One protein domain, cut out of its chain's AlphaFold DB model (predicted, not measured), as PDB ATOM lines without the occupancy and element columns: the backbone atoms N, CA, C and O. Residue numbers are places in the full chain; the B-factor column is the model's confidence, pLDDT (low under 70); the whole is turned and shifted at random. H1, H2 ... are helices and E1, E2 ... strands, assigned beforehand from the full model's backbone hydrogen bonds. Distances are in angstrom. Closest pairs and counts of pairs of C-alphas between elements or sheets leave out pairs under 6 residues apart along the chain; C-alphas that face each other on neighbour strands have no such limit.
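What this domain is: This is residues 379 to 422 and 466 to 497 of the 913 residues of an uncharacterized protein of Litomosoides sigmodontis (UniProt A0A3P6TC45). A long, twisted sheet of four antiparallel strands makes the body, with the hairpin of E2 and E3 along its length; one helix, H1, crosses one face over E2, and its residues 492 to 497 stick out free. The printed part has 76 residues, with four named strands and then one named helix along the chain; the sheet's order is E1, E2, E3, E4, and the class is mixed, helices and strands. The whole is loose, with a radius of gyration of the C-alphas of 14.4 A, and elongated, spanning 51 by 30 by 18 A.

How they stand to each other: The inner strands E2, residues 389 to 401, and E3, residues 407 to 418, form a hairpin, antiparallel at 161 degrees, with N 392 and O 415 2.9 A apart, within hydrogen-bond range. E2 bends by 60 degrees at residue 397. The edge strand E1, residues 382 to 385, forms a hairpin with E2, antiparallel at 140 degrees, with N 384 and O 391 at 2.8 A. E1, E2 and E3 are a meander, each strand the antiparallel neighbour of the one before. The other edge strand, E4, residues 468 to 475, is antiparallel to E3 at 157 degrees, with N 412 and O 472 at 2.8 A. E1 and E4 are apart. H1, residues 481 to 497, is on the sheet at a height of 9.7 A and lies over E2, across the strands at 71 degrees to E2 on the local plane; their closest C-alphas, of Val 395 and Tyr 487, are 6.1 A apart. In H1 every O i to N i+4 pair is within hydrogen-bond range.

Where its parts are: From first to last C-alpha, E2 measures 33.3 A, E3 33.8 A, E4 22.4 A, H1 24.4 A and E1 9.8 A. E1 begins at C-alpha 382, (-13.944, -34.696, -34.289), and H1 ends at C-alpha 497, (-19.440, -58.033, -43.205).

The domain as a whole: The two C-alphas farthest apart, of Asp 404 and Asn 422, are 51.5 A apart. Residues 423 to 465 are not printed, in the link from E3 to E4, and C-alphas 422 and 466 are 13.8 A apart across this cut. The links E1 to E2, E2 to E3 and E4 to H1 are tight. The mean pLDDT of the printed part is 79.7; residues 379 to 380, 402 to 406, 420 to 422 and 466 are under 70.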
ATOM      1  N   ASP A 379     -13.790 -38.796 -28.177       65.94
ATOM      2  CA  ASP A 379     -14.830 -39.387 -29.030       65.94
ATOM      3  C   ASP A 379     -14.248 -39.807 -30.409       65.94
ATOM      4  O   ASP A 379     -13.154 -39.413 -30.825       65.94
ATOM      5  N   PHE A 380     -14.935 -40.683 -31.145       65.50
ATOM      6  CA  PHE A 380     -14.541 -41.104 -32.499       65.50
ATOM      7  C   PHE A 380     -14.874 -40.071 -33.583       65.50
ATOM      8  O   PHE A 380     -14.455 -40.226 -34.735       65.50
ATOM      9  N   ARG A 381     -15.640 -39.042 -33.216       70.50
ATOM     10  CA  ARG A 381     -16.036 -37.898 -34.036       70.50
ATOM     11  C   ARG A 381     -15.159 -36.708 -33.651       70.50
ATOM     12  O   ARG A 381     -14.982 -36.453 -32.466       70.50
ATOM     13  N   VAL A 382     -14.623 -35.962 -34.620       76.50
ATOM     14  CA  VAL A 382     -13.944 -34.696 -34.289       76.50
ATOM     15  C   VAL A 382     -14.997 -33.600 -34.217       76.50
ATOM     16  O   VAL A 382     -15.520 -33.182 -35.250       76.50
ATOM     17  N   THR A 383     -15.290 -33.140 -33.006       79.19
ATOM     18  CA  THR A 383     -16.088 -31.934 -32.768       79.19
ATOM     19  C   THR A 383     -15.194 -30.701 -32.857       79.19
ATOM     20  O   THR A 383     -14.081 -30.683 -32.329       79.19
ATOM     21  N   VAL A 384     -15.668 -29.666 -33.545       81.62
ATOM     22  CA  VAL A 384     -15.081 -28.323 -33.538       81.62
ATOM     23  C   VAL A 384     -16.153 -27.361 -33.047       81.62
ATOM     24  O   VAL A 384     -17.094 -27.058 -33.777       81.62
ATOM     25  N   HIS A 385     -15.995 -26.898 -31.812       82.38
ATOM     26  CA  HIS A 385     -16.887 -25.921 -31.198       82.38
ATOM     27  C   HIS A 385     -16.706 -24.548 -31.862       82.38
ATOM     28  O   HIS A 385     -15.590 -24.019 -31.912       82.38
ATOM     29  N   LEU A 386     -17.793 -23.978 -32.382       84.81
ATOM     30  CA  LEU A 386     -17.866 -22.597 -32.869       84.81
ATOM     31  C   LEU A 386     -18.810 -21.795 -31.957       84.81
ATOM     32  O   LEU A 386     -19.404 -22.334 -31.030       84.81
ATOM     33  N   ALA A 387     -18.923 -20.486 -32.182       81.69
ATOM     34  CA  ALA A 387     -19.685 -19.596 -31.297       81.69
ATOM     35  C   ALA A 387     -21.219 -19.702 -31.455       81.69
ATOM     36  O   ALA A 387     -21.949 -19.029 -30.736       81.69
ATOM     37  N   ASP A 388     -21.690 -20.481 -32.430       80.69
ATOM     38  CA  ASP A 388     -23.095 -20.595 -32.837       80.69
ATOM     39  C   ASP A 388     -23.556 -22.049 -33.079       80.69
ATOM     40  O   ASP A 388     -24.755 -22.332 -33.041       80.69
ATOM     41  N   HIS A 389     -22.626 -22.977 -33.325       81.31
ATOM     42  CA  HIS A 389     -22.897 -24.406 -33.513       81.31
ATOM     43  C   HIS A 389     -21.634 -25.260 -33.319       81.31
ATOM     44  O   HIS A 389     -20.511 -24.786 -33.493       81.31
ATOM     45  N   ASP A 390     -21.812 -26.551 -33.058       86.00
ATOM     46  CA  ASP A 390     -20.744 -27.550 -33.100       86.00
ATOM     47  C   ASP A 390     -20.640 -28.178 -34.504       86.00
ATOM     48  O   ASP A 390     -21.608 -28.743 -35.021       86.00
ATOM     49  N   GLU A 391     -19.455 -28.117 -35.129       88.00
ATOM     50  CA  GLU A 391     -19.114 -28.905 -36.327       88.00
ATOM     51  C   GLU A 391     -18.652 -30.316 -35.900       88.00
ATOM     52  O   GLU A 391     -17.482 -30.519 -35.566       88.00
ATOM     53  N   VAL A 392     -19.528 -31.322 -35.954       85.56
ATOM     54  CA  VAL A 392     -19.186 -32.724 -35.643       85.56
ATOM     55  C   VAL A 392     -18.876 -33.491 -36.932       85.56
ATOM     56  O   VAL A 392     -19.777 -33.855 -37.690       85.56
ATOM     57  N   ARG A 393     -17.592 -33.749 -37.223       86.62
ATOM     58  CA  ARG A 393     -17.160 -34.325 -38.514       86.62
ATOM     59  C   ARG A 393     -16.826 -35.822 -38.461       86.62
ATOM     60  O   ARG A 393     -16.173 -36.307 -37.539       86.62
ATOM     61  N   THR A 394     -17.231 -36.544 -39.509       86.12
ATOM     62  CA  THR A 394     -16.983 -37.983 -39.724       86.12
ATOM     63  C   THR A 394     -16.547 -38.253 -41.169       86.12
ATOM     64  O   THR A 394     -17.158 -37.756 -42.115       86.12
ATOM     65  N   VAL A 395     -15.510 -39.074 -41.373       88.44
ATOM     66  CA  VAL A 395     -15.039 -39.472 -42.715       88.44
ATOM     67  C   VAL A 395     -15.909 -40.608 -43.276       88.44
ATOM     68  O   VAL A 395     -15.938 -41.710 -42.728       88.44
ATOM     69  N   ILE A 396     -16.601 -40.358 -44.392       86.50
ATOM     70  CA  ILE A 396     -17.543 -41.301 -45.025       86.50
ATOM     71  C   ILE A 396     -16.968 -41.970 -46.282       86.50
ATOM     72  O   ILE A 396     -17.294 -43.129 -46.556       86.50
ATOM     73  N   GLY A 397     -16.104 -41.285 -47.038       84.88
ATOM     74  CA  GLY A 397     -15.574 -41.778 -48.315       84.88
ATOM     75  C   GLY A 397     -14.145 -41.327 -48.612       84.88
ATOM     76  O   GLY A 397     -13.594 -40.482 -47.913       84.88
ATOM     77  N   HIS A 398     -13.557 -41.886 -49.669       85.44
ATOM     78  CA  HIS A 398     -12.159 -41.688 -50.052       85.44
ATOM     79  C   HIS A 398     -11.983 -41.791 -51.578       85.44
ATOM     80  O   HIS A 398     -12.759 -42.475 -52.250       85.44
ATOM     81  N   LYS A 399     -10.977 -41.100 -52.129       83.56
ATOM     82  CA  LYS A 399     -10.639 -41.088 -53.556       83.56
ATOM     83  C   LYS A 399      -9.153 -40.788 -53.786       83.56
ATOM     84  O   LYS A 399      -8.670 -39.711 -53.437       83.56
ATOM     85  N   GLU A 400      -8.456 -41.704 -54.456       77.88
ATOM     86  CA  GLU A 400      -7.061 -41.525 -54.887       77.88
ATOM     87  C   GLU A 400      -6.985 -40.864 -56.269       77.88
ATOM     88  O   GLU A 400      -7.827 -41.110 -57.138       77.88
ATOM     89  N   TYR A 401      -5.952 -40.050 -56.498       70.25
ATOM     90  CA  TYR A 401      -5.714 -39.392 -57.783       70.25
ATOM     91  C   TYR A 401      -4.344 -39.759 -58.382       70.25
ATOM     92  O   TYR A 401      -3.335 -39.777 -57.674       70.25
ATOM     93  N   PRO A 402      -4.259 -39.991 -59.708       55.34
ATOM     94  CA  PRO A 402      -2.992 -40.246 -60.382       55.34
ATOM     95  C   PRO A 402      -2.188 -38.946 -60.612       55.34
ATOM     96  O   PRO A 402      -2.767 -37.903 -60.928       55.34
ATOM     97  N   PRO A 403      -0.843 -38.996 -60.611       55.53
ATOM     98  CA  PRO A 403      -0.019 -40.203 -60.599       55.53
ATOM     99  C   PRO A 403       0.153 -40.830 -59.206       55.53
ATOM    100  O   PRO A 403       0.295 -40.136 -58.203       55.53
ATOM    101  N   ASP A 404       0.203 -42.161 -59.212       53.53
ATOM    102  CA  ASP A 404       0.807 -43.007 -58.177       53.53
ATOM    103  C   ASP A 404       0.184 -42.906 -56.764       53.53
ATOM    104  O   ASP A 404       0.849 -43.184 -55.773       53.53
ATOM    105  N   GLY A 405      -1.085 -42.485 -56.652       52.88
ATOM    106  CA  GLY A 405      -1.804 -42.377 -55.370       52.88
ATOM    107  C   GLY A 405      -1.268 -41.289 -54.425       52.88
ATOM    108  O   GLY A 405      -1.717 -41.174 -53.291       52.88
ATOM    109  N   MET A 406      -0.329 -40.455 -54.885       59.81
ATOM    110  CA  MET A 406       0.392 -39.462 -54.069       59.81
ATOM    111  C   MET A 406      -0.445 -38.230 -53.673       59.81
ATOM    112  O   MET A 406       0.103 -37.274 -53.112       59.81
ATOM    113  N   TYR A 407      -1.737 -38.235 -54.004       70.88
ATOM    114  CA  TYR A 407      -2.748 -37.258 -53.620       70.88
ATOM    115  C   TYR A 407      -4.069 -38.001 -53.380       70.88
ATOM    116  O   TYR A 407      -4.591 -38.662 -54.282       70.88
ATOM    117  N   GLU A 408      -4.590 -37.889 -52.164       78.69
ATOM    118  CA  GLU A 408      -5.799 -38.561 -51.693       78.69
ATOM    119  C   GLU A 408      -6.761 -37.522 -51.118       78.69
ATOM    120  O   GLU A 408      -6.351 -36.614 -50.396       78.69
ATOM    121  N   GLN A 409      -8.042 -37.637 -51.462       87.69
ATOM    122  CA  GLN A 409      -9.104 -36.821 -50.880       87.69
ATOM    123  C   GLN A 409     -10.088 -37.707 -50.136       87.69
ATOM    124  O   GLN A 409     -10.401 -38.816 -50.574       87.69
ATOM    125  N   TYR A 410     -10.623 -37.176 -49.048       88.12
ATOM    126  CA  TYR A 410     -11.630 -37.831 -48.230       88.12
ATOM    127  C   TYR A 410     -12.922 -37.017 -48.250       88.12
ATOM    128  O   TYR A 410     -12.906 -35.785 -48.297       88.12
ATOM    129  N   LYS A 411     -14.051 -37.721 -48.242       90.31
ATOM    130  CA  LYS A 411     -15.386 -37.138 -48.141       90.31
ATOM    131  C   LYS A 411     -15.769 -37.110 -46.667       90.31
ATOM    132  O   LYS A 411     -16.001 -38.165 -46.074       90.31
ATOM    133  N   LEU A 412     -15.809 -35.917 -46.093       90.12
ATOM    134  CA  LEU A 412     -16.313 -35.662 -44.751       90.12
ATOM    135  C   LEU A 412     -17.815 -35.388 -44.810       90.12
ATOM    136  O   LEU A 412     -18.282 -34.655 -45.682       90.12
ATOM    137  N   SER A 413     -18.540 -35.942 -43.848       89.50
ATOM    138  CA  SER A 413     -19.853 -35.465 -43.428       89.50
ATOM    139  C   SER A 413     -19.656 -34.653 -42.159       89.50
ATOM    140  O   SER A 413     -19.042 -35.148 -41.213       89.50
ATOM    141  N   VAL A 414     -20.146 -33.421 -42.150       89.12
ATOM    142  CA  VAL A 414     -20.147 -32.537 -40.985       89.12
ATOM    143  C   VAL A 414     -21.591 -32.391 -40.527       89.12
ATOM    144  O   VAL A 414     -22.424 -31.863 -41.259       89.12
ATOM    145  N   GLU A 415     -21.896 -32.913 -39.347       89.06
ATOM    146  CA  GLU A 415     -23.162 -32.694 -38.653       89.06
ATOM    147  C   GLU A 415     -23.044 -31.351 -37.916       89.06
ATOM    148  O   GLU A 415     -22.184 -31.204 -37.052       89.06
ATOM    149  N   LEU A 416     -23.849 -30.355 -38.298       87.88
ATOM    150  CA  LEU A 416     -23.917 -29.059 -37.621       87.88
ATOM    151  C   LEU A 416     -24.984 -29.142 -36.527       87.88
ATOM    152  O   LEU A 416     -26.164 -29.328 -36.844       87.88
ATOM    153  N   ILE A 417     -24.574 -29.020 -35.266       86.62
ATOM    154  CA  ILE A 417     -25.455 -29.090 -34.093       86.62
ATOM    155  C   ILE A 417     -25.571 -27.677 -33.497       86.62
ATOM    156  O   ILE A 417     -24.566 -27.170 -33.005       86.62
ATOM    157  N   PRO A 418     -26.740 -27.009 -33.560       83.44
ATOM    158  CA  PRO A 418     -26.924 -25.693 -32.943       83.44
ATOM    159  C   PRO A 418     -26.708 -25.724 -31.425       83.44
ATOM    160  O   PRO A 418     -27.000 -26.733 -30.784       83.44
ATOM    161  N   LEU A 419     -26.242 -24.610 -30.857       80.19
ATOM    162  CA  LEU A 419     -26.196 -24.411 -29.406       80.19
ATOM    163  C   LEU A 419     -27.580 -23.935 -28.916       80.19
ATOM    164  O   LEU A 419     -28.091 -22.926 -29.402       80.19
ATOM    165  N   ASP A 420     -28.193 -24.659 -27.974       67.94
ATOM    166  CA  ASP A 420     -29.564 -24.424 -27.467       67.94
ATOM    167  C   ASP A 420     -29.641 -23.258 -26.436       67.94
ATOM    168  O   ASP A 420     -30.376 -23.308 -25.452       67.94
ATOM    169  N   ASP A 421     -28.917 -22.160 -26.680       56.38
ATOM    170  CA  ASP A 421     -28.783 -21.001 -25.772       56.38
ATOM    171  C   ASP A 421     -29.956 -19.987 -25.866       56.38
ATOM    172  O   ASP A 421     -29.785 -18.792 -25.628       56.38
ATOM    173  N   ASN A 422     -31.155 -20.420 -26.279       49.72
ATOM    174  CA  ASN A 422     -32.348 -19.562 -26.431       49.72
ATOM    175  C   ASN A 422     -33.607 -20.200 -25.812       49.72
ATOM    176  O   ASN A 422     -34.639 -20.362 -26.466       49.72
ATOM    177  N   HIS A 466     -33.151 -30.346 -36.097       61.28
ATOM    178  CA  HIS A 466     -32.333 -29.164 -36.404       61.28
ATOM    179  C   HIS A 466     -30.878 -29.477 -36.810       61.28
ATOM    180  O   HIS A 466     -30.144 -28.563 -37.182       61.28
ATOM    181  N   VAL A 467     -30.450 -30.748 -36.792       77.88
ATOM    182  CA  VAL A 467     -29.064 -31.127 -37.130       77.88
ATOM    183  C   VAL A 467     -28.866 -31.107 -38.645       77.88
ATOM    184  O   VAL A 467     -29.343 -31.981 -39.373       77.88
ATOM    185  N   LYS A 468     -28.133 -30.110 -39.144       84.50
ATOM    186  CA  LYS A 468     -27.893 -29.935 -40.582       84.50
ATOM    187  C   LYS A 468     -26.632 -30.677 -41.010       84.50
ATOM    188  O   LYS A 468     -25.533 -30.319 -40.609       84.50
ATOM    189  N   VAL A 469     -26.773 -31.670 -41.885       88.38
ATOM    190  CA  VAL A 469     -25.633 -32.430 -42.419       88.38
ATOM    191  C   VAL A 469     -25.083 -31.769 -43.687       88.38
ATOM    192  O   VAL A 469     -25.831 -31.500 -44.629       88.38
ATOM    193  N   VAL A 470     -23.772 -31.521 -43.730       89.62
ATOM    194  CA  VAL A 470     -23.060 -30.938 -44.878       89.62
ATOM    195  C   VAL A 470     -21.915 -31.853 -45.305       89.62
ATOM    196  O   VAL A 470     -20.992 -32.121 -44.538       89.62
ATOM    197  N   GLU A 471     -21.935 -32.310 -46.556       93.31
ATOM    198  CA  GLU A 471     -20.850 -33.118 -47.119       93.31
ATOM    199  C   GLU A 471     -19.805 -32.248 -47.837       93.31
ATOM    200  O   GLU A 471     -20.149 -31.445 -48.706       93.31
ATOM    201  N   ARG A 472     -18.513 -32.443 -47.535       91.12
ATOM    202  CA  ARG A 472     -17.394 -31.762 -48.215       91.12
ATOM    203  C   ARG A 472     -16.235 -32.710 -48.533       91.12
ATOM    204  O   ARG A 472     -15.928 -33.615 -47.762       91.12
ATOM    205  N   TRP A 473     -15.581 -32.503 -49.678       91.94
ATOM    206  CA  TRP A 473     -14.329 -33.185 -50.031       91.94
ATOM    207  C   TRP A 473     -13.138 -32.353 -49.561       91.94
ATOM    208  O   TRP A 473     -13.062 -31.167 -49.875       91.94
ATOM    209  N   ILE A 474     -12.214 -32.986 -48.843       89.31
ATOM    210  CA  ILE A 474     -11.029 -32.365 -48.239       89.31
ATOM    211  C   ILE A 474      -9.775 -33.185 -48.593       89.31
ATOM    212  O   ILE A 474      -9.857 -34.391 -48.843       89.31
ATOM    213  N   ASP A 475      -8.619 -32.522 -48.680       87.62
ATOM    214  CA  ASP A 475      -7.312 -33.167 -48.876       87.62
ATOM    215  C   ASP A 475      -6.958 -33.991 -47.631       87.62
ATOM    216  O   ASP A 475      -7.067 -33.498 -46.509       87.62
ATOM    217  N   GLY A 476      -6.501 -35.237 -47.799       84.62
ATOM    218  CA  GLY A 476      -6.079 -36.072 -46.669       84.62
ATOM    219  C   GLY A 476      -5.002 -35.420 -45.794       84.62
ATOM    220  O   GLY A 476      -4.894 -35.745 -44.617       84.62
ATOM    221  N   ILE A 477      -4.226 -34.477 -46.339       85.25
ATOM    222  CA  ILE A 477      -3.229 -33.690 -45.598       85.25
ATOM    223  C   ILE A 477      -3.849 -32.851 -44.460       85.25
ATOM    224  O   ILE A 477      -3.154 -32.556 -43.487       85.25
ATOM    225  N   GLU A 478      -5.126 -32.478 -44.557       85.50
ATOM    226  CA  GLU A 478      -5.825 -31.628 -43.578       85.50
ATOM    227  C   GLU A 478      -6.480 -32.428 -42.430       85.50
ATOM    228  O   GLU A 478      -6.851 -31.849 -41.411       85.50
ATOM    229  N   LEU A 479      -6.582 -33.758 -42.554       85.19
ATOM    230  CA  LEU A 479      -7.099 -34.663 -41.515       85.19
ATOM    231  C   LEU A 479      -6.017 -35.053 -40.492       85.19
ATOM    232  O   LEU A 479      -4.827 -35.088 -40.816       85.19
ATOM    233  N   LYS A 480      -6.402 -35.442 -39.269       84.19
ATOM    234  CA  LYS A 480      -5.514 -36.210 -38.374       84.19
ATOM    235  C   LYS A 480      -5.328 -37.638 -38.947       84.19
ATOM    236  O   LYS A 480      -6.297 -38.223 -39.434       84.19
ATOM    237  N   PRO A 481      -4.130 -38.257 -38.887       83.81
ATOM    238  CA  PRO A 481      -3.903 -39.628 -39.352       83.81
ATOM    239  C   PRO A 481      -4.830 -40.666 -38.706       83.81
ATOM    240  O   PRO A 481      -5.196 -41.629 -39.380       83.81
ATOM    241  N   TRP A 482      -5.252 -40.468 -37.450       80.56
ATOM    242  CA  TRP A 482      -6.215 -41.365 -36.808       80.56
ATOM    243  C   TRP A 482      -7.626 -41.290 -37.412       80.56
ATOM    244  O   TRP A 482      -8.288 -42.325 -37.491       80.56
ATOM    245  N   GLU A 483      -8.081 -40.130 -37.913       83.50
ATOM    246  CA  GLU A 483      -9.380 -40.003 -38.609       83.50
ATOM    247  C   GLU A 483      -9.395 -40.903 -39.858       83.50
ATOM    248  O   GLU A 483     -10.360 -41.626 -40.121       83.50
ATOM    249  N   ILE A 484      -8.274 -40.917 -40.588       83.44
ATOM    250  CA  ILE A 484      -8.063 -41.753 -41.774       83.44
ATOM    251  C   ILE A 484      -7.956 -43.241 -41.393       83.44
ATOM    252  O   ILE A 484      -8.599 -44.084 -42.023       83.44
ATOM    253  N   ALA A 485      -7.191 -43.587 -40.354       80.00
ATOM    254  CA  ALA A 485      -7.060 -44.974 -39.897       80.00
ATOM    255  C   ALA A 485      -8.408 -45.559 -39.427       80.00
ATOM    256  O   ALA A 485      -8.748 -46.694 -39.770       80.00
ATOM    257  N   ASN A 486      -9.219 -44.768 -38.712       80.62
ATOM    258  CA  ASN A 486     -10.573 -45.145 -38.303       80.62
ATOM    259  C   ASN A 486     -11.489 -45.371 -39.523       80.62
ATOM    260  O   ASN A 486     -12.203 -46.374 -39.587       80.62
ATOM    261  N   TYR A 487     -11.421 -44.500 -40.539       83.88
ATOM    262  CA  TYR A 487     -12.133 -44.707 -41.805       83.88
ATOM    263  C   TYR A 487     -11.774 -46.049 -42.460       83.88
ATOM    264  O   TYR A 487     -12.680 -46.818 -42.796       83.88
ATOM    265  N   TRP A 488     -10.483 -46.367 -42.602       81.00
ATOM    266  CA  TRP A 488     -10.040 -47.610 -43.241       81.00
ATOM    267  C   TRP A 488     -10.405 -48.860 -42.433       81.00
ATOM    268  O   TRP A 488     -10.920 -49.813 -43.016       81.00
ATOM    269  N   LYS A 489     -10.264 -48.832 -41.101       80.06
ATOM    270  CA  LYS A 489     -10.738 -49.901 -40.196       80.06
ATOM    271  C   LYS A 489     -12.240 -50.159 -40.373       80.06
ATOM    272  O   LYS A 489     -12.683 -51.304 -40.470       80.06
ATOM    273  N   ASN A 490     -13.036 -49.097 -40.495       80.12
ATOM    274  CA  ASN A 490     -14.478 -49.197 -40.731       80.12
ATOM    275  C   ASN A 490     -14.840 -49.550 -42.184       80.12
ATOM    276  O   ASN A 490     -15.929 -50.070 -42.427       80.12
ATOM    277  N   ALA A 491     -13.969 -49.296 -43.161       80.88
ATOM    278  CA  ALA A 491     -14.123 -49.783 -44.532       80.88
ATOM    279  C   ALA A 491     -13.859 -51.296 -44.607       80.88
ATOM    280  O   ALA A 491     -14.708 -52.031 -45.108       80.88
ATOM    281  N   GLU A 492     -12.761 -51.784 -44.024       77.19
ATOM    282  CA  GLU A 492     -12.444 -53.217 -43.961       77.19
ATOM    283  C   GLU A 492     -13.533 -54.007 -43.223       77.19
ATOM    284  O   GLU A 492     -14.021 -55.016 -43.733       77.19
ATOM    285  N   ASN A 493     -14.000 -53.510 -42.071       78.50
ATOM    286  CA  ASN A 493     -15.108 -54.119 -41.333       78.50
ATOM    287  C   ASN A 493     -16.407 -54.188 -42.155       78.50
ATOM    288  O   ASN A 493     -17.151 -55.162 -42.030       78.50
ATOM    289  N   ARG A 494     -16.687 -53.199 -43.018       77.81
ATOM    290  CA  ARG A 494     -17.826 -53.246 -43.953       77.81
ATOM    291  C   ARG A 494     -17.619 -54.316 -45.029       77.81
ATOM    292  O   ARG A 494     -18.507 -55.146 -45.206       77.81
ATOM    293  N   THR A 495     -16.441 -54.379 -45.653       76.31
ATOM    294  CA  THR A 495     -16.093 -55.409 -46.652       76.31
ATOM    295  C   THR A 495     -16.179 -56.827 -46.077       76.31
ATOM    296  O   THR A 495     -16.801 -57.706 -46.677       76.31
ATOM    297  N   ARG A 496     -15.628 -57.055 -44.875       73.12
ATOM    298  CA  ARG A 496     -15.710 -58.345 -44.168       73.12
ATOM    299  C   ARG A 496     -17.153 -58.736 -43.843       73.12
ATOM    300  O   ARG A 496     -17.503 -59.898 -44.007       73.12
ATOM    301  N   ARG A 497     -18.005 -57.783 -43.443       73.75
ATOM    302  CA  ARG A 497     -19.440 -58.033 -43.205       73.75
ATOM    303  C   ARG A 497     -20.188 -58.387 -44.496       73.75
ATOM    304  O   ARG A 497     -20.948 -59.345 -44.480       73.75
TER     305      ARG A 497